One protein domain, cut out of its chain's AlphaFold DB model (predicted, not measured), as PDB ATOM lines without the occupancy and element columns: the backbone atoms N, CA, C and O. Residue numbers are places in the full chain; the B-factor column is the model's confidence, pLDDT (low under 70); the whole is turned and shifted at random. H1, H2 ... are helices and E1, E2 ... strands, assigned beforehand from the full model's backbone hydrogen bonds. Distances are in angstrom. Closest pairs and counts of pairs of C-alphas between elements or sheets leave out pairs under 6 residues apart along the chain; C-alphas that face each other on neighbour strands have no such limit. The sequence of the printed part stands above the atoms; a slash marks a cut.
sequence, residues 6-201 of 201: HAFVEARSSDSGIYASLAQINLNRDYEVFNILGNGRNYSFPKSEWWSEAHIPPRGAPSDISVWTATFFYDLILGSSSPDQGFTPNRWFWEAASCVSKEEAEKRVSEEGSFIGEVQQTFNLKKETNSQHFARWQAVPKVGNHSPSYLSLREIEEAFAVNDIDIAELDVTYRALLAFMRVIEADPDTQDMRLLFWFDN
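Overview. This is residues 6 to 201 of the 201 residues of an uncharacterized protein of Planctopirus hydrillae (UniProt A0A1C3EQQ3). Two twisted sheets have one short helix, H2, between them: a four-stranded sheet with H4 and H5 over its other face, and a smaller three-stranded sheet with H3 over its other face. H1 grazes the larger sheet beside E6 and E7. The 196 printed residues have five named helices and seven named strands, in the order E1 E2 H1 H2 E3 H3 E4 E5 E6 H4 H5 E7. Both sheets, E2 E1 E7 E6 and E3 E5 E4, are antiparallel, and the class is mixed. The whole is compact, with a radius of gyration of the C-alphas of 17.6 A, and flat, spanning 54 by 43 by 22 A.

Along the chain. In the larger sheet, E1 spans residues 6 to 13, 22.5 A from C-alpha 6 at (509.121, 576.097, 390.462); E2 spans 19 to 26 and bends by 54 degrees at residue 22; E6 spans 146 to 152; E7 spans 190 to 199, 27.1 A, to C-alpha 199 at (503.037, 579.761, 391.292). The other strands are E3, residues 74 to 77, E4, 117 to 121, and E5, 135 to 141. The helices are H1, residues 31 to 38, H2, 67 to 73, H3, 102 to 111, H4, 153 to 162, and H5, 172 to 185, 19.8 A.

Arrangement. In the strongly twisted larger sheet, the following backbone pairs are within hydrogen-bond range: N 10 and O 194 of E1 and E7 at 2.9 A, N 9 and O 23 of the hairpin E1 and E2 at 2.9 A, and N 151 and O 195 of E6 and E7 at 3.0 A. It is the inner layer of three layers, helices on both faces: H4 and H5 on one face, at heights of 9.1 and 9.4 A, and H2 on the other, at 8.1 A. H4 and H5 only just touch, with 3 pairs of C-alphas within 8 A, the closest Leu 153 and Met 181 at 6.5 A. H1 touches H4, the closest C-alphas being Ile 36 and Ala 159 at 6.4 A, at a steep tilt of 56 degrees, opposite ways. H2 is also on the sheet E3 E5 E4, where H2 and H3 lie on opposite faces, and the height of H3 over this sheet is 9.7 A. There N 75 and O 140 of E3 and E5 are 2.9 A apart, and N 119 and O 137 of the hairpin E4 and E5 2.8 A. E3, H3 and E4 form a split strand-helix-strand unit, two strands of one sheet with a helix between them along the chain and E5 between them in the sheet, and its crossover is right-handed. Every O i to N i+4 pair is within hydrogen-bond range in H1, H3, H4 and H5; H2 has 1 of 3, and 4 of 4 O i to N i+3 pairs.

Size, cuts and confidence. The C-alphas farthest apart, Glu 128 and Asp 164, are 54.1 A apart. The printed part has no cut. The links H1 to H2, E3 to H3 and E4 to E5 are long. Mean pLDDT of the printed part is 85.3; 22 residues are under 70, among them 82 to 86 and 126 to 132.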
ATOM      1  N   HIS A   6     508.425 577.363 390.475       88.12
ATOM      2  CA  HIS A   6     509.121 576.097 390.462       88.12
ATOM      3  C   HIS A   6     508.667 575.331 389.226       88.12
ATOM      4  O   HIS A   6     507.476 575.241 388.942       88.12
ATOM      5  N   ALA A   7     509.612 574.800 388.465       92.62
ATOM      6  CA  ALA A   7     509.308 574.027 387.278       92.62
ATOM      7  C   ALA A   7     510.099 572.723 387.304       92.62
ATOM      8  O   ALA A   7     511.289 572.706 387.628       92.62
ATOM      9  N   PHE A   8     509.425 571.634 386.968       95.25
ATOM     10  CA  PHE A   8     509.983 570.295 386.907       95.25
ATOM     11  C   PHE A   8     509.701 569.719 385.537       95.25
ATOM     12  O   PHE A   8     508.570 569.773 385.059       95.25
ATOM     13  N   VAL A   9     510.721 569.145 384.916       96.88
ATOM     14  CA  VAL A   9     510.521 568.317 383.731       96.88
ATOM     15  C   VAL A   9     510.362 566.890 384.208       96.88
ATOM     16  O   VAL A   9     511.264 566.335 384.835       96.88
ATOM     17  N   GLU A  10     509.208 566.307 383.921       96.94
ATOM     18  CA  GLU A  10     508.921 564.909 384.198       96.94
ATOM     19  C   GLU A  10     508.795 564.141 382.889       96.94
ATOM     20  O   GLU A  10     508.192 564.631 381.936       96.94
ATOM     21  N   ALA A  11     509.321 562.920 382.857       96.69
ATOM     22  CA  ALA A  11     509.160 562.012 381.729       96.69
ATOM     23  C   ALA A  11     508.697 560.642 382.209       96.69
ATOM     24  O   ALA A  11     509.125 560.165 383.264       96.69
ATOM     25  N   ARG A  12     507.814 560.018 381.436       94.69
ATOM     26  CA  ARG A  12     507.317 558.670 381.669       94.69
ATOM     27  C   ARG A  12     508.100 557.691 380.808       94.69
ATOM     28  O   ARG A  12     508.037 557.749 379.582       94.69
ATOM     29  N   SER A  13     508.821 556.785 381.460       89.25
ATOM     30  CA  SER A  13     509.591 555.740 380.779       89.25
ATOM     31  C   SER A  13     508.673 554.633 380.260       89.25
ATOM     32  O   SER A  13     507.725 554.234 380.943       89.25
ATOM     33  N   SER A  14     508.987 554.110 379.075       88.38
ATOM     34  CA  SER A  14     508.272 553.004 378.436       88.38
ATOM     35  C   SER A  14     508.257 551.714 379.257       88.38
ATOM     36  O   SER A  14     507.224 551.047 379.327       88.38
ATOM     37  N   ASP A  15     509.369 551.410 379.922       86.50
ATOM     38  CA  ASP A  15     509.544 550.200 380.726       86.50
ATOM     39  C   ASP A  15     508.734 550.226 382.022       86.50
ATOM     40  O   ASP A  15     508.169 549.219 382.449       86.50
ATOM     41  N   SER A  16     508.711 551.383 382.684       84.31
ATOM     42  CA  SER A  16     508.133 551.510 384.025       84.31
ATOM     43  C   SER A  16     506.700 552.036 384.020       84.31
ATOM     44  O   SER A  16     505.955 551.782 384.967       84.31
ATOM     45  N   GLY A  17     506.311 552.781 382.980       87.69
ATOM     46  CA  GLY A  17     505.011 553.438 382.883       87.69
ATOM     47  C   GLY A  17     504.774 554.524 383.939       87.69
ATOM     48  O   GLY A  17     503.641 554.984 384.072       87.69
ATOM     49  N   ILE A  18     505.806 554.940 384.680       88.12
ATOM     50  CA  ILE A  18     505.721 555.965 385.730       88.12
ATOM     51  C   ILE A  18     506.544 557.200 385.367       88.12
ATOM     52  O   ILE A  18     507.557 557.100 384.672       88.12
ATOM     53  N   TYR A  19     506.122 558.368 385.851       93.56
ATOM     54  CA  TYR A  19     506.906 559.587 385.686       93.56
ATOM     55  C   TYR A  19     508.096 559.624 386.645       93.56
ATOM     56  O   TYR A  19     507.962 559.386 387.848       93.56
ATOM     57  N   ALA A  20     509.249 560.012 386.114       93.00
ATOM     58  CA  ALA A  20     510.428 560.406 386.867       93.00
ATOM     59  C   ALA A  20     510.685 561.906 386.674       93.00
ATOM     60  O   ALA A  20     510.524 562.431 385.573       93.00
ATOM     61  N   SER A  21     511.106 562.586 387.740       94.69
ATOM     62  CA  SER A  21     511.590 563.965 387.654       94.69
ATOM     63  C   SER A  21     513.000 563.955 387.069       94.69
ATOM     64  O   SER A  21     513.901 563.355 387.655       94.69
ATOM     65  N   LEU A  22     513.186 564.582 385.910       95.81
ATOM     66  CA  LEU A  22     514.475 564.643 385.217       95.81
ATOM     67  C   LEU A  22     515.265 565.901 385.569       95.81
ATOM     68  O   LEU A  22     516.494 565.876 385.601       95.81
ATOM     69  N   ALA A  23     514.565 567.007 385.813       95.62
ATOM     70  CA  ALA A  23     515.184 568.284 386.126       95.62
ATOM     71  C   ALA A  23     514.245 569.158 386.956       95.62
ATOM     72  O   ALA A  23     513.042 569.188 386.709       95.62
ATOM     73  N   GLN A  24     514.828 569.922 387.880       94.56
ATOM     74  CA  GLN A  24     514.216 571.106 388.472       94.56
ATOM     75  C   GLN A  24     514.867 572.334 387.840       94.56
ATOM     76  O   GLN A  24     516.094 572.453 387.841       94.56
ATOM     77  N   ILE A  25     514.062 573.237 387.290       91.88
ATOM     78  CA  ILE A  25     514.539 574.404 386.551       91.88
ATOM     79  C   ILE A  25     513.987 575.663 387.211       91.88
ATOM     80  O   ILE A  25     512.784 575.793 387.433       91.88
ATOM     81  N   ASN A  26     514.883 576.604 387.498       90.56
ATOM     82  CA  ASN A  26     514.515 577.951 387.912       90.56
ATOM     83  C   ASN A  26     514.326 578.792 386.651       90.56
ATOM     84  O   ASN A  26     515.293 579.064 385.937       90.56
ATOM     85  N   LEU A  27     513.083 579.161 386.362       90.50
ATOM     86  CA  LEU A  27     512.753 580.007 385.220       90.50
ATOM     87  C   LEU A  27     512.859 581.480 385.617       90.50
ATOM     88  O   LEU A  27     512.517 581.851 386.742       90.50
ATOM     89  N   ASN A  28     513.336 582.320 384.696       90.31
ATOM     90  CA  ASN A  28     513.287 583.765 384.889       90.31
ATOM     91  C   ASN A  28     511.835 584.225 385.112       90.31
ATOM     92  O   ASN A  28     510.906 583.612 384.594       90.31
ATOM     93  N   ARG A  29     511.621 585.301 385.875       87.56
ATOM     94  CA  ARG A  29     510.272 585.771 386.225       87.56
ATOM     95  C   ARG A  29     509.629 586.564 385.082       87.56
ATOM     96  O   ARG A  29     509.497 587.784 385.173       87.56
ATOM     97  N   ASP A  30     509.230 585.874 384.019       89.69
ATOM     98  CA  ASP A  30     508.478 586.457 382.907       89.69
ATOM     99  C   ASP A  30     506.969 586.240 383.096       89.69
ATOM    100  O   ASP A  30     506.407 585.181 382.808       89.69
ATOM    101  N   TYR A  31     506.296 587.266 383.619       85.00
ATOM    102  CA  TYR A  31     504.867 587.202 383.932       85.00
ATOM    103  C   TYR A  31     503.969 587.054 382.703       85.00
ATOM    104  O   TYR A  31     502.847 586.564 382.844       85.00
ATOM    105  N   GLU A  32     504.414 587.503 381.531       87.06
ATOM    106  CA  GLU A  32     503.654 587.340 380.295       87.06
ATOM    107  C   GLU A  32     503.660 585.870 379.885       87.06
ATOM    108  O   GLU A  32     502.595 585.260 379.769       87.06
ATOM    109  N   VAL A  33     504.850 585.262 379.836       90.69
ATOM    110  CA  VAL A  33     505.018 583.824 379.585       90.69
ATOM    111  C   VAL A  33     504.216 582.992 380.588       90.69
ATOM    112  O   VAL A  33     503.510 582.057 380.221       90.69
ATOM    113  N   PHE A  34     504.250 583.346 381.866       87.75
ATOM    114  CA  PHE A  34     503.505 582.634 382.905       87.75
ATOM    115  C   PHE A  34     501.987 582.712 382.771       87.75
ATOM    116  O   PHE A  34     501.289 581.730 383.048       87.75
ATOM    117  N   ASN A  35     501.464 583.859 382.342       85.94
ATOM    118  CA  ASN A  35     500.043 583.983 382.056       85.94
ATOM    119  C   ASN A  35     499.652 583.121 380.857       85.94
ATOM    120  O   ASN A  35     498.649 582.415 380.939       85.94
ATOM    121  N   ILE A  36     500.477 583.114 379.806       89.38
ATOM    122  CA  ILE A  36     500.269 582.294 378.605       89.38
ATOM    123  C   ILE A  36     500.245 580.800 378.952       89.38
ATOM    124  O   ILE A  36     499.363 580.079 378.488       89.38
ATOM    125  N   LEU A  37     501.183 580.338 379.786       90.00
ATOM    126  CA  LEU A  37     501.337 578.913 380.096       90.00
ATOM    127  C   LEU A  37     500.334 578.388 381.130       90.00
ATOM    128  O   LEU A  37     499.897 577.247 381.039       90.00
ATOM    129  N   GLY A  38     499.984 579.167 382.151       86.25
ATOM    130  CA  GLY A  38     499.201 578.618 383.265       86.25
ATOM    131  C   GLY A  38     498.359 579.625 384.013       86.25
ATOM    132  O   GLY A  38     497.949 579.348 385.135       86.25
ATOM    133  N   ASN A  39     498.091 580.778 383.403       84.56
ATOM    134  CA  ASN A  39     497.221 581.798 383.967       84.56
ATOM    135  C   ASN A  39     497.706 582.330 385.328       84.56
ATOM    136  O   ASN A  39     496.898 582.679 386.192       84.56
ATOM    137  N   GLY A  40     499.029 582.360 385.526       74.50
ATOM    138  CA  GLY A  40     499.643 582.459 386.852       74.50
ATOM    139  C   GLY A  40     499.188 583.648 387.695       74.50
ATOM    140  O   GLY A  40     499.021 583.514 388.901       74.50
ATOM    141  N   ARG A  41     498.924 584.805 387.078       73.12
ATOM    142  CA  ARG A  41     498.492 586.000 387.821       73.12
ATOM    143  C   ARG A  41     497.002 586.030 388.136       73.12
ATOM    144  O   ARG A  41     496.619 586.624 389.136       73.12
ATOM    145  N   ASN A  42     496.167 585.436 387.291       72.88
ATOM    146  CA  ASN A  42     494.717 585.506 387.454       72.88
ATOM    147  C   ASN A  42     494.235 584.661 388.633       72.88
ATOM    148  O   ASN A  42     493.202 584.968 389.217       72.88
ATOM    149  N   TYR A  43     494.992 583.644 389.048       67.94
ATOM    150  CA  TYR A  43     494.586 582.806 390.171       67.94
ATOM    151  C   TYR A  43     494.424 583.570 391.496       67.94
ATOM    152  O   TYR A  43     493.588 583.204 392.317       67.94
ATOM    153  N   SER A  44     495.163 584.664 391.700       68.31
ATOM    154  CA  SER A  44     495.001 585.511 392.889       68.31
ATOM    155  C   SER A  44     493.717 586.358 392.874       68.31
ATOM    156  O   SER A  44     493.452 587.064 393.846       68.31
ATOM    157  N   PHE A  45     492.929 586.315 391.794       71.50
ATOM    158  CA  PHE A  45     491.726 587.121 391.599       71.50
ATOM    159  C   PHE A  45     490.486 586.236 391.384       71.50
ATOM    160  O   PHE A  45     490.587 585.142 390.818       71.50
ATOM    161  N   PRO A  46     489.284 586.697 391.781       76.38
ATOM    162  CA  PRO A  46     488.032 586.048 391.403       76.38
ATOM    163  C   PRO A  46     487.927 585.888 389.883       76.38
ATOM    164  O   PRO A  46     488.317 586.784 389.139       76.38
ATOM    165  N   LYS A  47     487.323 584.791 389.401       74.25
ATOM    166  CA  LYS A  47     487.207 584.515 387.954       74.25
ATOM    167  C   LYS A  47     486.539 585.645 387.154       74.25
ATOM    168  O   LYS A  47     486.855 585.846 385.989       74.25
ATOM    169  N   SER A  48     485.641 586.410 387.778       80.25
ATOM    170  CA  SER A  48     485.004 587.594 387.181       80.25
ATOM    171  C   SER A  48     485.964 588.753 386.885       80.25
ATOM    172  O   SER A  48     485.587 589.674 386.169       80.25
ATOM    173  N   GLU A  49     487.165 588.732 387.459       80.50
ATOM    174  CA  GLU A  49     488.189 589.777 387.355       80.50
ATOM    175  C   GLU A  49     489.381 589.348 386.487       80.50
ATOM    176  O   GLU A  49     490.354 590.090 386.356       80.50
ATOM    177  N   TRP A  50     489.323 588.156 385.884       81.38
ATOM    178  CA  TRP A  50     490.404 587.658 385.040       81.38
ATOM    179  C   TRP A  50     490.497 588.479 383.751       81.38
ATOM    180  O   TRP A  50     489.519 588.623 383.018       81.38
ATOM    181  N   TRP A  51     491.681 589.018 383.461       75.69
ATOM    182  CA  TRP A  51     491.915 589.855 382.269       75.69
ATOM    183  C   TRP A  51     492.430 589.064 381.060       75.69
ATOM    184  O   TRP A  51     492.563 589.615 379.971       75.69
ATOM    185  N   SER A  52     492.778 587.794 381.256       73.56
ATOM    186  CA  SER A  52     493.218 586.865 380.212       73.56
ATOM    187  C   SER A  52     492.919 585.433 380.647       73.56
ATOM    188  O   SER A  52     492.731 585.166 381.833       73.56
ATOM    189  N   GLU A  53     492.860 584.513 379.693       74.06
ATOM    190  CA  GLU A  53     492.845 583.081 379.975       74.06
ATOM    191  C   GLU A  53     494.073 582.467 379.305       74.06
ATOM    192  O   GLU A  53     494.411 582.829 378.175       74.06
ATOM    193  N   ALA A  54     494.763 581.567 380.009       84.94
ATOM    194  CA  ALA A  54     495.793 580.750 379.380       84.94
ATOM    195  C   ALA A  54     495.171 579.981 378.211       84.94
ATOM    196  O   ALA A  54     494.065 579.449 378.348       84.94
ATOM    197  N   HIS A  55     495.893 579.899 377.089       88.00
ATOM    198  CA  HIS A  55     495.420 579.177 375.901       88.00
ATOM    199  C   HIS A  55     495.049 577.732 376.245       88.00
ATOM    200  O   HIS A  55     493.996 577.234 375.854       88.00
ATOM    201  N   ILE A  56     495.892 577.088 377.054       88.69
ATOM    202  CA  ILE A  56     495.588 575.805 377.677       88.69
ATOM    203  C   ILE A  56     495.116 576.073 379.112       88.69
ATOM    204  O   ILE A  56     495.910 576.542 379.933       88.69
ATOM    205  N   PRO A  57     493.843 575.781 379.452       83.75
ATOM    206  CA  PRO A  57     493.336 576.005 380.798       83.75
ATOM    207  C   PRO A  57     494.144 575.218 381.841       83.75
ATOM    208  O   PRO A  57     494.444 574.042 381.605       83.75
ATOM    209  N   PRO A  58     494.450 575.802 383.014       81.75
ATOM    210  CA  PRO A  58     495.107 575.075 384.093       81.75
ATOM    211  C   PRO A  58     494.286 573.850 384.500       81.75
ATOM    212  O   PRO A  58     493.096 573.958 384.804       81.75
ATOM    213  N   ARG A  59     494.924 572.676 384.507       81.75
ATOM    214  CA  ARG A  59     494.264 571.392 384.812       81.75
ATOM    215  C   ARG A  59     494.421 570.949 386.266       81.75
ATOM    216  O   ARG A  59     493.921 569.889 386.630       81.75
ATOM    217  N   GLY A  60     495.093 571.747 387.096       79.62
ATOM    218  CA  GLY A  60     495.580 571.283 388.390       79.62
ATOM    219  C   GLY A  60     496.801 570.385 388.211       79.62
ATOM    220  O   GLY A  60     497.366 570.276 387.116       79.62
ATOM    221  N   ALA A  61     497.219 569.723 389.285       80.06
ATOM    222  CA  ALA A  61     498.320 568.787 389.164       80.06
ATOM    223  C   ALA A  61     497.862 567.433 388.643       80.06
ATOM    224  O   ALA A  61     496.709 567.038 388.837       80.06
ATOM    225  N   PRO A  62     498.783 566.703 388.009       86.62
ATOM    226  CA  PRO A  62     498.454 565.410 387.466       86.62
ATOM    227  C   PRO A  62     498.200 564.382 388.575       86.62
ATOM    228  O   PRO A  62     498.632 564.524 389.717       86.62
ATOM    229  N   SER A  63     497.499 563.307 388.228       83.56
ATOM    230  CA  SER A  63     497.202 562.191 389.137       83.56
ATOM    231  C   SER A  63     498.332 561.154 389.222       83.56
ATOM    232  O   SER A  63     498.134 560.055 389.718       83.56
ATOM    233  N   ASP A  64     499.489 561.431 388.643       88.25
ATOM    234  CA  ASP A  64     500.611 560.499 388.544       88.25
ATOM    235  C   ASP A  64     501.937 561.255 388.622       88.25
ATOM    236  O   ASP A  64     502.830 561.115 387.785       88.25
ATOM    237  N   ILE A  65     502.039 562.124 389.623       89.81
ATOM    238  CA  ILE A  65     503.219 562.960 389.853       89.81
ATOM    239  C   ILE A  65     504.396 562.067 390.225       89.81
ATOM    240  O   ILE A  65     504.243 561.082 390.961       89.81
ATOM    241  N   SER A  66     505.586 562.422 389.739       91.50
ATOM    242  CA  SER A  66     506.783 561.703 390.147       91.50
ATOM    243  C   SER A  66     507.045 561.908 391.636       91.50
ATOM    244  O   SER A  66     506.835 562.977 392.210       91.50
ATOM    245  N   VAL A  67     507.567 560.872 392.275       89.44
ATOM    246  CA  VAL A  67     507.844 560.877 393.713       89.44
ATOM    247  C   VAL A  67     508.762 562.033 394.129       89.44
ATOM    248  O   VAL A  67     508.507 562.681 395.141       89.44
ATOM    249  N   TRP A  68     509.792 562.335 393.332       88.81
ATOM    250  CA  TRP A  68     510.707 563.442 393.611       88.81
ATOM    251  C   TRP A  68     509.983 564.784 393.581       88.81
ATOM    252  O   TRP A  68     510.028 565.516 394.563       88.81
ATOM    253  N   THR A  69     509.243 565.077 392.513       91.12
ATOM    254  CA  THR A  69     508.497 566.332 392.416       91.12
ATOM    255  C   THR A  69     507.472 566.454 393.544       91.12
ATOM    256  O   THR A  69     507.343 567.509 394.162       91.12
ATOM    257  N   ALA A  70     506.798 565.357 393.889       90.06
ATOM    258  CA  ALA A  70     505.812 565.352 394.953       90.06
ATOM    259  C   ALA A  70     506.386 565.728 396.333       90.06
ATOM    260  O   ALA A  70     505.723 566.455 397.068       90.06
ATOM    261  N   THR A  71     507.625 565.347 396.675       87.19
ATOM    262  CA  THR A  71     508.227 565.713 397.981       87.19
ATOM    263  C   THR A  71     508.347 567.211 398.228       87.19
ATOM    264  O   THR A  71     508.319 567.659 399.379       87.19
ATOM    265  N   PHE A  72     508.444 568.013 397.171       85.50
ATOM    266  CA  PHE A  72     508.558 569.457 397.314       85.50
ATOM    267  C   PHE A  72     507.206 570.104 397.600       85.50
ATOM    268  O   PHE A  72     507.149 571.004 398.438       85.50
ATOM    269  N   PHE A  73     506.116 569.597 397.016       86.31
ATOM    270  CA  PHE A  73     504.857 570.348 396.970       86.31
ATOM    271  C   PHE A  73     503.634 569.639 397.508       86.31
ATOM    272  O   PHE A  73     502.607 570.294 397.663       86.31
ATOM    273  N   TYR A  74     503.728 568.349 397.800       88.81
ATOM    274  CA  TYR A  74     502.620 567.568 398.317       88.81
ATOM    275  C   TYR A  74     502.914 567.039 399.705       88.81
ATOM    276  O   TYR A  74     504.049 566.681 400.026       88.81
ATOM    277  N   ASP A  75     501.844 566.932 400.482       90.62
ATOM    278  CA  ASP A  75     501.784 566.046 401.627       90.62
ATOM    279  C   ASP A  75     501.024 564.777 401.226       90.62
ATOM    280  O   ASP A  75     499.951 564.835 400.614       90.62
ATOM    281  N   LEU A  76     501.573 563.612 401.570       90.75
ATOM    282  CA  LEU A  76     500.890 562.341 401.344       90.75
ATOM    283  C   LEU A  76     499.764 562.143 402.359       90.75
ATOM    284  O   LEU A  76     499.917 562.423 403.547       90.75
ATOM    285  N   ILE A  77     498.640 561.595 401.915       91.19
ATOM    286  CA  ILE A  77     497.515 561.298 402.800       91.19
ATOM    287  C   ILE A  77     497.771 559.952 403.472       91.19
ATOM    288  O   ILE A  77     497.915 558.919 402.810       91.19
ATOM    289  N   LEU A  78     497.825 559.953 404.799       89.19
ATOM    290  CA  LEU A  78     498.065 558.749 405.588       89.19
ATOM    291  C   LEU A  78     496.989 557.687 405.339       89.19
ATOM    292  O   LEU A  78     495.798 557.983 405.278       89.19
ATOM    293  N   GLY A  79     497.419 556.430 405.202       84.06
ATOM    294  CA  GLY A  79     496.521 555.297 404.962       84.06
ATOM    295  C   GLY A  79     495.838 555.277 403.588       84.06
ATOM    296  O   GLY A  79     494.980 554.427 403.371       84.06
ATOM    297  N   SER A  80     496.206 556.169 402.664       84.56
ATOM    298  CA  SER A  80     495.611 556.234 401.320       84.56
ATOM    299  C   SER A  80     496.236 555.277 400.299       84.56
ATOM    300  O   SER A  80     495.837 555.274 399.133       84.56
ATOM    301  N   SER A  81     497.236 554.490 400.702       79.62
ATOM    302  CA  SER A  81     498.002 553.684 399.758       79.62
ATOM    303  C   SER A  81     497.194 552.551 399.138       79.62
ATOM    304  O   SER A  81     496.512 551.813 399.851       79.62
ATOM    305  N   SER A  82     497.385 552.325 397.841       68.25
ATOM    306  CA  SER A  82     496.836 551.180 397.113       68.25
ATOM    307  C   SER A  82     497.935 550.356 396.420       68.25
ATOM    308  O   SER A  82     498.859 550.958 395.861       68.25
ATOM    309  N   PRO A  83     497.823 549.010 396.381       54.34
ATOM    310  CA  PRO A  83     497.308 548.127 397.426       54.34
ATOM    311  C   PRO A  83     498.461 547.709 398.369       54.34
ATOM    312  O   PRO A  83     499.573 547.418 397.936       54.34
ATOM    313  N   ASP A  84     498.210 547.699 399.678       59.62
ATOM    314  CA  ASP A  84     499.048 547.060 400.716       59.62
ATOM    315  C   ASP A  84     500.417 547.676 401.080       59.62
ATOM    316  O   ASP A  84     501.222 547.036 401.772       59.62
ATOM    317  N   GLN A  85     500.697 548.937 400.732       63.59
ATOM    318  CA  GLN A  85     501.735 549.648 401.488       63.59
ATOM    319  C   GLN A  85     501.201 549.956 402.895       63.59
ATOM    320  O   GLN A  85     500.000 550.073 403.117       63.59
ATOM    321  N   GLY A  86     502.078 549.969 403.900       66.69
ATOM    322  CA  GLY A  86     501.649 550.216 405.280       66.69
ATOM    323  C   GLY A  86     500.955 551.574 405.438       66.69
ATOM    324  O   GLY A  86     500.965 552.400 404.539       66.69
ATOM    325  N   PHE A  87     500.415 551.853 406.625       72.12
ATOM    326  CA  PHE A  87     499.729 553.123 406.903       72.12
ATOM    327  C   PHE A  87     500.566 554.379 406.582       72.12
ATOM    328  O   PHE A  87     500.015 555.422 406.232       72.12
ATOM    329  N   THR A  88     501.895 554.274 406.690       69.94
ATOM    330  CA  THR A  88     502.836 555.338 406.337       69.94
ATOM    331  C   THR A  88     503.675 554.951 405.121       69.94
ATOM    332  O   THR A  88     504.108 553.793 405.039       69.94
ATOM    333  N   PRO A  89     504.004 555.913 404.247       72.38
ATOM    334  CA  PRO A  89     504.991 555.716 403.192       72.38
ATOM    335  C   PRO A  89     506.381 555.417 403.781       72.38
ATOM    336  O   PRO A  89     506.597 555.511 404.995       72.38
ATOM    337  N   ASN A  90     507.337 555.001 402.942       70.50
ATOM    338  CA  ASN A  90     508.689 554.717 403.426       70.50
ATOM    339  C   ASN A  90     509.303 555.969 404.077       70.50
ATOM    340  O   ASN A  90     509.630 556.925 403.377       70.50
ATOM    341  N   ARG A  91     509.563 555.890 405.388       64.75
ATOM    342  CA  ARG A  91     510.124 556.961 406.224       64.75
ATOM    343  C   ARG A  91     511.476 557.512 405.766       64.75
ATOM    344  O   ARG A  91     511.836 558.604 406.177       64.75
ATOM    345  N   TRP A  92     512.246 556.758 404.981       69.00
ATOM    346  CA  TRP A  92     513.533 557.232 404.451       69.00
ATOM    347  C   TRP A  92     513.389 558.215 403.297       69.00
ATOM    348  O   TRP A  92     514.322 558.957 403.023       69.00
ATOM    349  N   PHE A  93     512.258 558.175 402.598       69.31
ATOM    350  CA  PHE A  93     512.000 559.045 401.456       69.31
ATOM    351  C   PHE A  93     510.888 560.053 401.758       69.31
ATOM    352  O   PHE A  93     510.948 561.202 401.340       69.31
ATOM    353  N   TRP A  94     509.894 559.623 402.528       74.81
ATOM    354  CA  TRP A  94     508.767 560.426 402.961       74.81
ATOM    355  C   TRP A  94     508.867 560.638 404.463       74.81
ATOM    356  O   TRP A  94     508.550 559.743 405.252       74.81
ATOM    357  N   GLU A  95     509.341 561.809 404.868       70.56
ATOM    358  CA  GLU A  95     509.350 562.167 406.281       70.56
ATOM    359  C   GLU A  95     507.913 562.227 406.811       70.56
ATOM    360  O   GLU A  95     506.987 562.610 406.099       70.56
ATOM    361  N   ALA A  96     507.706 561.878 408.085       65.69
ATOM    362  CA  ALA A  96     506.373 561.944 408.694       65.69
ATOM    363  C   ALA A  96     505.775 563.365 408.657       65.69
ATOM    364  O   ALA A  96     504.558 563.512 408.678       65.69
ATOM    365  N   ALA A  97     506.630 564.391 408.582       67.81
ATOM    366  CA  ALA A  97     506.235 565.786 408.414       67.81
ATOM    367  C   ALA A  97     505.672 566.105 407.016       67.81
ATOM    368  O   ALA A  97     505.032 567.133 406.852       67.81
ATOM    369  N   SER A  98     505.888 565.233 406.027       77.69
ATOM    370  CA  SER A  98     505.352 565.337 404.662       77.69
ATOM    371  C   SER A  98     504.104 564.469 404.471       77.69
ATOM    372  O   SER A  98     503.840 563.963 403.379       77.69
ATOM    373  N   CYS A  99     503.376 564.198 405.556       88.50
ATOM    374  CA  CYS A  99     502.151 563.413 405.554       88.50
ATOM    375  C   CYS A  99     501.055 564.127 406.352       88.50
ATOM    376  O   CYS A  99     501.324 564.717 407.398       88.50
ATOM    377  N   VAL A 100     499.810 564.014 405.899       92.38
ATOM    378  CA  VAL A 100     498.627 564.607 406.539       92.38
ATOM    379  C   VAL A 100     497.550 563.559 406.793       92.38
ATOM    380  O   VAL A 100     497.522 562.499 406.161       92.38
ATOM    381  N   SER A 101     496.654 563.841 407.741       93.19
ATOM    382  CA  SER A 101     495.463 563.015 407.927       93.19
ATOM    383  C   SER A 101     494.472 563.226 406.781       93.19
ATOM    384  O   SER A 101     494.552 564.202 406.029       93.19
ATOM    385  N   LYS A 102     493.516 562.306 406.653       93.38
ATOM    386  CA  LYS A 102     492.451 562.420 405.659       93.38
ATOM    387  C   LYS A 102     491.577 563.652 405.910       93.38
ATOM    388  O   LYS A 102     491.241 564.352 404.964       93.38
ATOM    389  N   GLU A 103     491.273 563.943 407.170       94.94
ATOM    390  CA  GLU A 103     490.452 565.088 407.576       94.94
ATOM    391  C   GLU A 103     491.119 566.423 407.213       94.94
ATOM    392  O   GLU A 103     490.458 567.329 406.715       94.94
ATOM    393  N   GLU A 104     492.436 566.541 407.410       94.19
ATOM    394  CA  GLU A 104     493.198 567.733 407.012       94.19
ATOM    395  C   GLU A 104     493.228 567.899 405.486       94.19
ATOM    396  O   GLU A 104     493.044 569.004 404.977       94.19
ATOM    397  N   ALA A 105     493.401 566.808 404.735       92.62
ATOM    398  CA  ALA A 105     493.347 566.862 403.275       92.62
ATOM    399  C   ALA A 105     491.957 567.289 402.763       92.62
ATOM    400  O   ALA A 105     491.863 568.141 401.880       92.62
ATOM    401  N   GLU A 106     490.878 566.747 403.337       92.31
ATOM    402  CA  GLU A 106     489.497 567.137 403.017       92.31
ATOM    403  C   GLU A 106     489.244 568.618 403.321       92.31
ATOM    404  O   GLU A 106     488.657 569.325 402.495       92.31
ATOM    405  N   LYS A 107     489.754 569.108 404.456       92.62
ATOM    406  CA  LYS A 107     489.687 570.521 404.827       92.62
ATOM    407  C   LYS A 107     490.341 571.407 403.765       92.62
ATOM    408  O   LYS A 107     489.670 572.304 403.256       92.62
ATOM    409  N   ARG A 108     491.587 571.122 403.359       88.44
ATOM    410  CA  ARG A 108     492.301 571.892 402.316       88.44
ATOM    411  C   ARG A 108     491.555 571.908 400.985       88.44
ATOM    412  O   ARG A 108     491.492 572.939 400.318       88.44
ATOM    413  N   VAL A 109     490.952 570.786 400.590       86.69
ATOM    414  CA  VAL A 109     490.137 570.725 399.366       86.69
ATOM    415  C   VAL A 109     488.904 571.624 399.480       86.69
ATOM    416  O   VAL A 109     488.610 572.376 398.554       86.69
ATOM    417  N   SER A 110     488.195 571.581 400.611       87.00
ATOM    418  CA  SER A 110     486.958 572.349 400.789       87.00
ATOM    419  C   SER A 110     487.164 573.845 401.048       87.00
ATOM    420  O   SER A 110     486.357 574.651 400.591       87.00
ATOM    421  N   GLU A 111     488.216 574.219 401.779       84.19
ATOM    422  CA  GLU A 111     488.421 575.585 402.281       84.19
ATOM    423  C   GLU A 111     489.442 576.368 401.450       84.19
ATOM    424  O   GLU A 111     489.290 577.575 401.277       84.19
ATOM    425  N   GLU A 112     490.464 575.698 400.908       77.62
ATOM    426  CA  GLU A 112     491.588 576.346 400.212       77.62
ATOM    427  C   GLU A 112     491.524 576.164 398.689       77.62
ATOM    428  O   GLU A 112     492.415 576.610 397.968       77.62
ATOM    429  N   GLY A 113     490.488 575.485 398.181       70.44
ATOM    430  CA  GLY A 113     490.359 575.180 396.755       70.44
ATOM    431  C   GLY A 113     491.458 574.245 396.237       70.44
ATOM    432  O   GLY A 113     491.777 574.269 395.047       70.44
ATOM    433  N   SER A 114     492.052 573.443 397.127       79.38
ATOM    434  CA  SER A 114     493.002 572.392 396.756       79.38
ATOM    435  C   SER A 114     492.296 571.226 396.051       79.38
ATOM    436  O   SER A 114     491.071 571.152 395.974       79.38
ATOM    437  N   PHE A 115     493.071 570.267 395.556       81.81
ATOM    438  CA  PHE A 115     492.563 569.036 394.949       81.81
ATOM    439  C   PHE A 115     493.371 567.834 395.455       81.81
ATOM    440  O   PHE A 115     494.480 567.984 395.970       81.81
ATOM    441  N   ILE A 116     492.806 566.635 395.307       86.56
ATOM    442  CA  ILE A 116     493.504 565.386 395.620       86.56
ATOM    443  C   ILE A 116     494.217 564.893 394.361       86.56
ATOM    444  O   ILE A 116     493.571 564.611 393.353       86.56
ATOM    445  N   GLY A 117     495.541 564.799 394.434       85.56
ATOM    446  CA  GLY A 117     496.384 564.157 393.429       85.56
ATOM    447  C   GLY A 117     496.745 562.722 393.815       85.56
ATOM    448  O   GLY A 117     496.338 562.210 394.864       85.56
ATOM    449  N   GLU A 118     497.550 562.079 392.977       89.06
ATOM    450  CA  GLU A 118     498.133 560.768 393.263       89.06
ATOM    451  C   GLU A 118     499.626 560.751 392.893       89.06
ATOM    452  O   GLU A 118     500.074 561.381 391.931       89.06
ATOM    453  N   VAL A 119     500.406 560.048 393.716       88.94
ATOM    454  CA  VAL A 119     501.854 559.876 393.584       88.94
ATOM    455  C   VAL A 119     502.159 558.395 393.411       88.94
ATOM    456  O   VAL A 119     501.696 557.562 394.197       88.94
ATOM    457  N   GLN A 120     502.963 558.064 392.400       87.44
ATOM    458  CA  GLN A 120     503.299 556.682 392.050       87.44
ATOM    459  C   GLN A 120     504.744 556.349 392.406       87.44
ATOM    460  O   GLN A 120     505.677 556.897 391.829       87.44
ATOM    461  N   GLN A 121     504.941 555.410 393.332       83.19
ATOM    462  CA  GLN A 121     506.257 555.008 393.829       83.19
ATOM    463  C   GLN A 121     506.591 553.574 393.418       83.19
ATOM    464  O   GLN A 121     505.871 552.654 393.779       83.19
ATOM    465  N   THR A 122     507.715 553.362 392.734       77.88
ATOM    466  CA  THR A 122     508.191 552.027 392.297       77.88
ATOM    467  C   THR A 122     509.279 551.426 393.183       77.88
ATOM    468  O   THR A 122     509.602 550.246 393.075       77.88
ATOM    469  N   PHE A 123     509.875 552.219 394.069       76.44
ATOM    470  CA  PHE A 123     511.000 551.802 394.901       76.44
ATOM    471  C   PHE A 123     510.586 551.643 396.364       76.44
ATOM    472  O   PHE A 123     509.585 552.200 396.805       76.44
ATOM    473  N   ASN A 124     511.370 550.904 397.152       72.75
ATOM    474  CA  ASN A 124     511.113 550.676 398.580       72.75
ATOM    475  C   ASN A 124     509.711 550.118 398.912       72.75
ATOM    476  O   ASN A 124     509.161 550.403 399.976       72.75
ATOM    477  N   LEU A 125     509.141 549.324 398.004       73.62
ATOM    478  CA  LEU A 125     507.868 548.639 398.206       73.62
ATOM    479  C   LEU A 125     508.085 547.339 398.984       73.62
ATOM    480  O   LEU A 125     509.102 546.658 398.808       73.62
ATOM    481  N   LYS A 126     507.127 546.959 399.838       66.56
ATOM    482  CA  LYS A 126     507.144 545.620 400.447       66.56
ATOM    483  C   LYS A 126     507.054 544.561 399.339       66.56
ATOM    484  O   LYS A 126     506.142 544.597 398.528       66.56
ATOM    485  N   LYS A 127     507.992 543.606 399.334       58.69
ATOM    486  CA  LYS A 127     508.184 542.569 398.296       58.69
ATOM    487  C   LYS A 127     506.994 541.621 398.051       58.69
ATOM    488  O   LYS A 127     507.090 540.790 397.156       58.69
ATOM    489  N   GLU A 128     505.925 541.683 398.841       55.50
ATOM    490  CA  GLU A 128     504.886 540.641 398.871       55.50
ATOM    491  C   GLU A 128     503.687 540.891 397.935       55.50
ATOM    492  O   GLU A 128     502.858 539.997 397.768       55.50
ATOM    493  N   THR A 129     503.582 542.047 397.272       52.22
ATOM    494  CA  THR A 129     502.429 542.361 396.410       52.22
ATOM    495  C   THR A 129     502.649 541.937 394.956       52.22
ATOM    496  O   THR A 129     503.311 542.594 394.159       52.22
ATOM    497  N   ASN A 130     502.042 540.807 394.601       50.00
ATOM    498  CA  ASN A 130     502.206 540.077 393.340       50.00
ATOM    499  C   ASN A 130     501.461 540.654 392.111       50.00
ATOM    500  O   ASN A 130     501.146 539.898 391.193       50.00
ATOM    501  N   SER A 131     501.136 541.950 392.044       51.44
ATOM    502  CA  SER A 131     500.354 542.443 390.889       51.44
ATOM    503  C   SER A 131     500.553 543.891 390.442       51.44
ATOM    504  O   SER A 131     500.024 544.240 389.388       51.44
ATOM    505  N   GLN A 132     501.325 544.729 391.142       56.62
ATOM    506  CA  GLN A 132     501.628 546.091 390.674       56.62
ATOM    507  C   GLN A 132     503.079 546.469 390.994       56.62
ATOM    508  O   GLN A 132     503.525 546.344 392.131       56.62
ATOM    509  N   HIS A 133     503.819 546.940 389.982       71.50
ATOM    510  CA  HIS A 133     505.218 547.384 390.104       71.50
ATOM    511  C   HIS A 133     505.375 548.732 390.834       71.50
ATOM    512  O   HIS A 133     506.495 549.206 391.015       71.50
ATOM    513  N   PHE A 134     504.270 549.351 391.254       77.00
ATOM    514  CA  PHE A 134     504.246 550.624 391.962       77.00
ATOM    515  C   PHE A 134     503.163 550.635 393.047       77.00
ATOM    516  O   PHE A 134     502.148 549.950 392.937       77.00
ATOM    517  N   ALA A 135     503.370 551.455 394.073       80.94
ATOM    518  CA  ALA A 135     502.344 551.868 395.016       80.94
ATOM    519  C   ALA A 135     501.802 553.242 394.644       80.94
ATOM    520  O   ALA A 135     502.557 554.118 394.217       80.94
ATOM    521  N   ARG A 136     500.505 553.433 394.863       86.62
ATOM    522  CA  ARG A 136     499.823 554.714 394.671       86.62
ATOM    523  C   ARG A 136     499.491 555.319 396.014       86.62
ATOM    524  O   ARG A 136     498.936 554.615 396.852       86.62
ATOM    525  N   TRP A 137     499.804 556.591 396.197       88.00
ATOM    526  CA  TRP A 137     499.442 557.365 397.380       88.00
ATOM    527  C   TRP A 137     498.584 558.536 396.955       88.00
ATOM    528  O   TRP A 137     498.955 559.250 396.026       88.00
ATOM    529  N   GLN A 138     497.473 558.765 397.649       90.62
ATOM    530  CA  GLN A 138     496.776 560.034 397.494       90.62
ATOM    531  C   GLN A 138     497.604 561.138 398.145       90.62
ATOM    532  O   GLN A 138     498.289 560.919 399.150       90.62
ATOM    533  N   ALA A 139     497.529 562.329 397.572       90.56
ATOM    534  CA  ALA A 139     498.304 563.470 398.012       90.56
ATOM    535  C   ALA A 139     497.478 564.752 397.909       90.56
ATOM    536  O   ALA A 139     496.586 564.859 397.069       90.56
ATOM    537  N   VAL A 140     497.793 565.732 398.748       89.38
ATOM    538  CA  VAL A 140     497.204 567.076 398.700       89.38
ATOM    539  C   VAL A 140     498.337 568.105 398.653       89.38
ATOM    540  O   VAL A 140     499.377 567.864 399.277       89.38
ATOM    541  N   PRO A 141     498.205 569.217 397.905       87.38
ATOM    542  CA  PRO A 141     499.208 570.274 397.927       87.38
ATOM    543  C   PRO A 141     499.521 570.739 399.358       87.38
ATOM    544  O   PRO A 141     498.646 570.782 400.233       87.38
ATOM    545  N   LYS A 142     500.790 571.073 399.609       88.19
ATOM    546  CA  LYS A 142     501.217 571.759 400.833       88.19
ATOM    547  C   LYS A 142     500.547 573.128 400.903       88.19
ATOM    548  O   LYS A 142     500.280 573.750 399.875       88.19
ATOM    549  N   VAL A 143     500.325 573.606 402.122       85.31
ATOM    550  CA  VAL A 143     499.755 574.936 402.370       85.31
ATOM    551  C   VAL A 143     500.581 576.003 401.645       85.31
ATOM    552  O   VAL A 143     501.806 576.010 401.755       85.31
ATOM    553  N   GLY A 144     499.908 576.891 400.912       79.38
ATOM    554  CA  GLY A 144     500.541 577.957 400.124       79.38
ATOM    555  C   GLY A 144     500.893 577.570 398.685       79.38
ATOM    556  O   GLY A 144     501.037 578.454 397.845       79.38
ATOM    557  N   ASN A 145     500.952 576.275 398.358       77.94
ATOM    558  CA  ASN A 145     501.173 575.840 396.982       77.94
ATOM    559  C   ASN A 145     499.860 575.854 396.220       77.94
ATOM    560  O   ASN A 145     499.068 574.907 396.262       77.94
ATOM    561  N   HIS A 146     499.653 576.938 395.493       67.44
ATOM    562  CA  HIS A 146     498.456 577.132 394.712       67.44
ATOM    563  C   HIS A 146     498.728 576.880 393.223       67.44
ATOM    564  O   HIS A 146     499.820 577.111 392.706       67.44
ATOM    565  N   SER A 147     497.710 576.391 392.515       73.06
ATOM    566  CA  SER A 147     497.690 576.354 391.039       73.06
ATOM    567  C   SER A 147     498.802 575.575 390.345       73.06
ATOM    568  O   SER A 147     499.402 576.086 389.394       73.06
ATOM    569  N   PRO A 148     499.080 574.328 390.745       82.56
ATOM    570  CA  PRO A 148     499.905 573.490 389.903       82.56
ATOM    571  C   PRO A 148     499.237 573.329 388.538       82.56
ATOM    572  O   PRO A 148     498.022 573.152 388.428       82.56
ATOM    573  N   SER A 149     500.049 573.387 387.498       87.75
ATOM    574  CA  SER A 149     499.638 573.111 386.132       87.75
ATOM    575  C   SER A 149     500.727 572.311 385.446       87.75
ATOM    576  O   SER A 149     501.897 572.359 385.829       87.75
ATOM    577  N   TYR A 150     500.340 571.560 384.425       93.19
ATOM    578  CA  TYR A 150     501.287 570.835 383.603       93.19
ATOM    579  C   TYR A 150     500.939 570.942 382.130       93.19
ATOM    580  O   TYR A 150     499.766 570.903 381.743       93.19
ATOM    581  N   LEU A 151     501.986 571.023 381.317       95.69
ATOM    582  CA  LEU A 151     501.902 571.089 379.867       95.69
ATOM    583  C   LEU A 151     502.920 570.136 379.243       95.69
ATOM    584  O   LEU A 151     504.058 570.042 379.702       95.69
ATOM    585  N   SER A 152     502.522 569.455 378.177       97.12
ATOM    586  CA  SER A 152     503.460 568.801 377.258       97.12
ATOM    587  C   SER A 152     504.282 569.839 376.486       97.12
ATOM    588  O   SER A 152     503.906 571.012 376.414       97.12
ATOM    589  N   LEU A 153     505.388 569.420 375.862       97.56
ATOM    590  CA  LEU A 153     506.169 570.316 374.999       97.56
ATOM    591  C   LEU A 153     505.305 570.909 373.881       97.56
ATOM    592  O   LEU A 153     505.314 572.120 373.670       97.56
ATOM    593  N   ARG A 154     504.502 570.066 373.224       97.69
ATOM    594  CA  ARG A 154     503.576 570.497 372.174       97.69
ATOM    595  C   ARG A 154     502.614 571.585 372.653       97.69
ATOM    596  O   ARG A 154     502.395 572.553 371.936       97.69
ATOM    597  N   GLU A 155     502.030 571.430 373.838       97.38
ATOM    598  CA  GLU A 155     501.100 572.423 374.393       97.38
ATOM    599  C   GLU A 155     501.790 573.755 374.703       97.38
ATOM    600  O   GLU A 155     501.197 574.811 374.496       97.38
ATOM    601  N   ILE A 156     503.045 573.718 375.161       96.75
ATOM    602  CA  ILE A 156     503.850 574.926 375.388       96.75
ATOM    603  C   ILE A 156     504.111 575.649 374.062       96.75
ATOM    604  O   ILE A 156     503.908 576.858 373.962       96.75
ATOM    605  N   GLU A 157     504.536 574.915 373.032       97.31
ATOM    606  CA  GLU A 157     504.801 575.478 371.704       97.31
ATOM    607  C   GLU A 157     503.528 576.033 371.052       97.31
ATOM    608  O   GLU A 157     503.563 577.107 370.455       97.31
ATOM    609  N   GLU A 158     502.393 575.348 371.213       97.25
ATOM    610  CA  GLU A 158     501.089 575.829 370.754       97.25
ATOM    611  C   GLU A 158     500.684 577.124 371.470       97.25
ATOM    612  O   GLU A 158     500.276 578.085 370.815       97.25
ATOM    613  N   ALA A 159     500.846 577.185 372.796       95.00
ATOM    614  CA  ALA A 159     500.540 578.381 373.573       95.00
ATOM    615  C   ALA A 159     501.398 579.581 373.138       95.00
ATOM    616  O   ALA A 159     500.873 580.687 373.018       95.00
ATOM    617  N   PHE A 160     502.687 579.380 372.840       96.19
ATOM    618  CA  PHE A 160     503.540 580.445 372.305       96.19
ATOM    619  C   PHE A 160     503.144 580.871 370.893       96.19
ATOM    620  O   PHE A 160     503.046 582.069 370.636       96.19
ATOM    621  N   ALA A 161     502.845 579.921 370.006       96.50
ATOM    622  CA  ALA A 161     502.445 580.226 368.636       96.50
ATOM    623  C   ALA A 161     501.137 581.032 368.566       96.50
ATOM    624  O   ALA A 161     501.039 581.967 367.780       96.50
ATOM    625  N   VAL A 162     500.140 580.703 369.396       95.62
ATOM    626  CA  VAL A 162     498.850 581.421 369.439       95.62
ATOM    627  C   VAL A 162     498.986 582.846 369.985       95.62
ATOM    628  O   VAL A 162     498.170 583.702 369.657       95.62
ATOM    629  N   ASN A 163     500.008 583.103 370.803       93.75
ATOM    630  CA  ASN A 163     500.266 584.411 371.405       93.75
ATOM    631  C   ASN A 163     501.383 585.189 370.685       93.75
ATOM    632  O   ASN A 163     501.915 586.136 371.256       93.75
ATOM    633  N   ASP A 164     501.750 584.790 369.461       95.44
ATOM    634  CA  ASP A 164     502.795 585.428 368.646       95.44
ATOM    635  C   ASP A 164     504.151 585.583 369.378       95.44
ATOM    636  O   ASP A 164     504.905 586.526 369.136       95.44
ATOM    637  N   ILE A 165     504.483 584.645 370.274       95.56
ATOM    638  CA  ILE A 165     505.749 584.643 371.018       95.56
ATOM    639  C   ILE A 165     506.827 583.921 370.207       95.56
ATOM    640  O   ILE A 165     506.760 582.705 370.000       95.56
ATOM    641  N   ASP A 166     507.871 584.651 369.806       96.69
ATOM    642  CA  ASP A 166     509.059 584.039 369.213       96.69
ATOM    643  C   ASP A 166     509.929 583.393 370.302       96.69
ATOM    644  O   ASP A 166     510.530 584.054 371.153       96.69
ATOM    645  N   ILE A 167     510.051 582.065 370.241       96.75
ATOM    646  CA  ILE A 167     510.902 581.278 371.139       96.75
ATOM    647  C   ILE A 167     512.357 581.772 371.119       96.75
ATOM    648  O   ILE A 167     513.047 581.655 372.132       96.75
ATOM    649  N   ALA A 168     512.851 582.313 370.001       97.31
ATOM    650  CA  ALA A 168     514.211 582.838 369.904       97.31
ATOM    651  C   ALA A 168     514.435 584.097 370.761       97.31
ATOM    652  O   ALA A 168     515.567 584.331 371.196       97.31
ATOM    653  N   GLU A 169     513.374 584.860 371.026       97.06
ATOM    654  CA  GLU A 169     513.395 586.088 371.827       97.06
ATOM    655  C   GLU A 169     513.197 585.823 373.327       97.06
ATOM    656  O   GLU A 169     513.517 586.680 374.151       97.06
ATOM    657  N   LEU A 170     512.745 584.618 373.698       96.56
ATOM    658  CA  LEU A 170     512.607 584.217 375.096       96.56
ATOM    659  C   LEU A 170     513.946 584.240 375.849       96.56
ATOM    660  O   LEU A 170     515.031 583.986 375.300       96.56
ATOM    661  N   ASP A 171     513.853 584.443 377.165       96.75
ATOM    662  CA  ASP A 171     515.006 584.337 378.052       96.75
ATOM    663  C   ASP A 171     515.707 582.970 377.915       96.75
ATOM    664  O   ASP A 171     515.105 581.933 377.600       96.75
ATOM    665  N   VAL A 172     517.024 582.973 378.146       96.75
ATOM    666  CA  VAL A 172     517.877 581.793 377.996       96.75
ATOM    667  C   VAL A 172     517.382 580.597 378.813       96.75
ATOM    668  O   VAL A 172     517.523 579.470 378.337       96.75
ATOM    669  N   THR A 173     516.759 580.800 379.981       95.94
ATOM    670  CA  THR A 173     516.245 579.685 380.792       95.94
ATOM    671  C   THR A 173     515.094 578.957 380.106       95.94
ATOM    672  O   THR A 173     515.050 577.728 380.144       95.94
ATOM    673  N   TYR A 174     514.198 579.675 379.421       96.31
ATOM    674  CA  TYR A 174     513.095 579.051 378.681       96.31
ATOM    675  C   TYR A 174     513.595 578.361 377.418       96.31
ATOM    676  O   TYR A 174     513.206 577.230 377.140       96.31
ATOM    677  N   ARG A 175     514.511 578.995 376.677       97.44
ATOM    678  CA  ARG A 175     515.115 578.364 375.494       97.44
ATOM    679  C   ARG A 175     515.856 577.078 375.859       97.44
ATOM    680  O   ARG A 175     515.717 576.081 375.154       97.44
ATOM    681  N   ALA A 176     516.593 577.082 376.970       96.94
ATOM    682  CA  ALA A 176     517.264 575.894 377.491       96.94
ATOM    683  C   ALA A 176     516.267 574.809 377.926       96.94
ATOM    684  O   ALA A 176     516.458 573.648 377.572       96.94
ATOM    685  N   LEU A 177     515.187 575.182 378.624       96.81
ATOM    686  CA  LEU A 177     514.103 574.268 378.994       96.81
ATOM    687  C   LEU A 177     513.493 573.587 377.759       96.81
ATOM    688  O   LEU A 177     513.417 572.363 377.714       96.81
ATOM    689  N   LEU A 178     513.092 574.360 376.748       98.00
ATOM    690  CA  LEU A 178     512.464 573.824 375.536       98.00
ATOM    691  C   LEU A 178     513.424 572.931 374.750       98.00
ATOM    692  O   LEU A 178     513.028 571.880 374.254       98.00
ATOM    693  N   ALA A 179     514.698 573.320 374.651       97.94
ATOM    694  CA  ALA A 179     515.718 572.491 374.020       97.94
ATOM    695  C   ALA A 179     515.915 571.164 374.769       97.94
ATOM    696  O   ALA A 179     515.979 570.115 374.133       97.94
ATOM    697  N   PHE A 180     515.962 571.199 376.104       97.81
ATOM    698  CA  PHE A 180     516.042 569.997 376.934       97.81
ATOM    699  C   PHE A 180     514.828 569.090 376.714       97.81
ATOM    700  O   PHE A 180     514.993 567.912 376.415       97.81
ATOM    701  N   MET A 181     513.620 569.654 376.776       98.25
ATOM    702  CA  MET A 181     512.375 568.927 376.539       98.25
ATOM    703  C   MET A 181     512.359 568.262 375.153       98.25
ATOM    704  O   MET A 181     512.076 567.074 375.055       98.25
ATOM    705  N   ARG A 182     512.760 568.969 374.087       98.06
ATOM    706  CA  ARG A 182     512.841 568.402 372.725       98.06
ATOM    707  C   ARG A 182     513.774 567.197 372.635       98.06
ATOM    708  O   ARG A 182     513.469 566.244 371.926       98.06
ATOM    709  N   VAL A 183     514.915 567.245 373.322       97.81
ATOM    710  CA  VAL A 183     515.877 566.132 373.326       97.81
ATOM    711  C   VAL A 183     515.283 564.904 374.013       97.81
ATOM    712  O   VAL A 183     515.419 563.806 373.487       97.81
ATOM    713  N   ILE A 184     514.612 565.087 375.153       97.19
ATOM    714  CA  ILE A 184     513.989 563.986 375.899       97.19
ATOM    715  C   ILE A 184     512.776 563.410 375.155       97.19
ATOM    716  O   ILE A 184     512.624 562.195 375.104       97.19
ATOM    717  N   GLU A 185     511.932 564.251 374.549       96.31
ATOM    718  CA  GLU A 185     510.766 563.800 373.768       96.31
ATOM    719  C   GLU A 185     511.164 562.999 372.519       96.31
ATOM    720  O   GLU A 185     510.423 562.128 372.075       96.31
ATOM    721  N   ALA A 186     512.346 563.273 371.956       96.88
ATOM    722  CA  ALA A 186     512.885 562.531 370.819       96.88
ATOM    723  C   ALA A 186     513.471 561.155 371.196       96.88
ATOM    724  O   ALA A 186     513.820 560.383 370.298       96.88
ATOM    725  N   ASP A 187     513.611 560.851 372.489       96.56
ATOM    726  CA  ASP A 187     514.090 559.557 372.967       96.56
ATOM    727  C   ASP A 187     512.995 558.484 372.791       96.56
ATOM    728  O   ASP A 187     511.900 558.641 373.338       96.56
ATOM    729  N   PRO A 188     513.251 557.383 372.056       95.19
ATOM    730  CA  PRO A 188     512.262 556.324 371.844       95.19
ATOM    731  C   PRO A 188     511.809 555.611 373.130       95.19
ATOM    732  O   PRO A 188     510.747 554.983 373.119       95.19
ATOM    733  N   ASP A 189     512.573 555.701 374.223       94.44
ATOM    734  CA  ASP A 189     512.213 555.109 375.516       94.44
ATOM    735  C   ASP A 189     511.334 556.043 376.375       94.44
ATOM    736  O   ASP A 189     510.813 555.638 377.424       94.44
ATOM    737  N   THR A 190     511.102 557.278 375.916       94.88
ATOM    738  CA  THR A 190     510.174 558.233 376.531       94.88
ATOM    739  C   THR A 190     508.782 558.081 375.916       94.88
ATOM    740  O   THR A 190     508.565 558.367 374.743       94.88
ATOM    741  N   GLN A 191     507.799 557.659 376.715       92.75
ATOM    742  CA  GLN A 191     506.398 557.591 376.270       92.75
ATOM    743  C   GLN A 191     505.696 558.944 376.319       92.75
ATOM    744  O   GLN A 191     504.804 559.208 375.518       92.75
ATOM    745  N   ASP A 192     506.030 559.741 377.328       95.62
ATOM    746  CA  ASP A 192     505.366 561.005 377.602       95.62
ATOM    747  C   ASP A 192     506.299 561.918 378.392       95.62
ATOM    748  O   ASP A 192     507.135 561.448 379.168       95.62
ATOM    749  N   MET A 193     506.146 563.222 378.224       96.94
ATOM    750  CA  MET A 193     506.937 564.224 378.915       96.94
ATOM    751  C   MET A 193     506.104 565.477 379.150       96.94
ATOM    752  O   MET A 193     505.361 565.946 378.288       96.94
ATOM    753  N   ARG A 194     506.284 566.063 380.331       96.69
ATOM    754  CA  ARG A 194     505.600 567.286 380.728       96.69
ATOM    755  C   ARG A 194     506.504 568.213 381.515       96.69
ATOM    756  O   ARG A 194     507.384 567.782 382.259       96.69
ATOM    757  N   LEU A 195     506.215 569.496 381.397       96.25
ATOM    758  CA  LEU A 195     506.597 570.505 382.362       96.25
ATOM    759  C   LEU A 195     505.505 570.567 383.429       96.25
ATOM    760  O   LEU A 195     504.371 570.905 383.103       96.25
ATOM    761  N   LEU A 196     505.832 570.264 384.681       93.44
ATOM    762  CA  LEU A 196     504.987 570.553 385.838       93.44
ATOM    763  C   LEU A 196     505.487 571.835 386.502       93.44
ATOM    764  O   LEU A 196     506.676 571.950 386.793       93.44
ATOM    765  N   PHE A 197     504.601 572.789 386.757       91.06
ATOM    766  CA  PHE A 197     504.968 574.065 387.360       91.06
ATOM    767  C   PHE A 197     503.866 574.615 388.267       91.06
ATOM    768  O   PHE A 197     502.721 574.169 388.226       91.06
ATOM    769  N   TRP A 198     504.238 575.579 389.102       85.38
ATOM    770  CA  TRP A 198     503.416 576.166 390.166       85.38
ATOM    771  C   TRP A 198     503.833 577.609 390.383       85.38
ATOM    772  O   TRP A 198     504.970 577.993 390.090       85.38
ATOM    773  N   PHE A 199     502.895 578.363 390.940       77.31
ATOM    774  CA  PHE A 199     503.037 579.761 391.292       77.31
ATOM    775  C   PHE A 199     502.977 579.861 392.820       77.31
ATOM    776  O   PHE A 199     501.937 579.558 393.402       77.31
ATOM    777  N   ASP A 200     504.082 580.236 393.466       72.44
ATOM    778  CA  ASP A 200     504.071 580.550 394.903       72.44
ATOM    779  C   ASP A 200     503.534 581.980 395.138       72.44
ATOM    780  O   ASP A 200     503.625 582.832 394.249       72.44
ATOM    781  N   ASN A 201     502.937 582.255 396.301       59.56
ATOM    782  CA  ASN A 201     502.329 583.557 396.641       59.56
ATOM    783  C   ASN A 201     503.296 584.520 397.351       59.56
ATOM    784  O   ASN A 201     503.964 584.107 398.320       59.56
TER     785      ASN A 201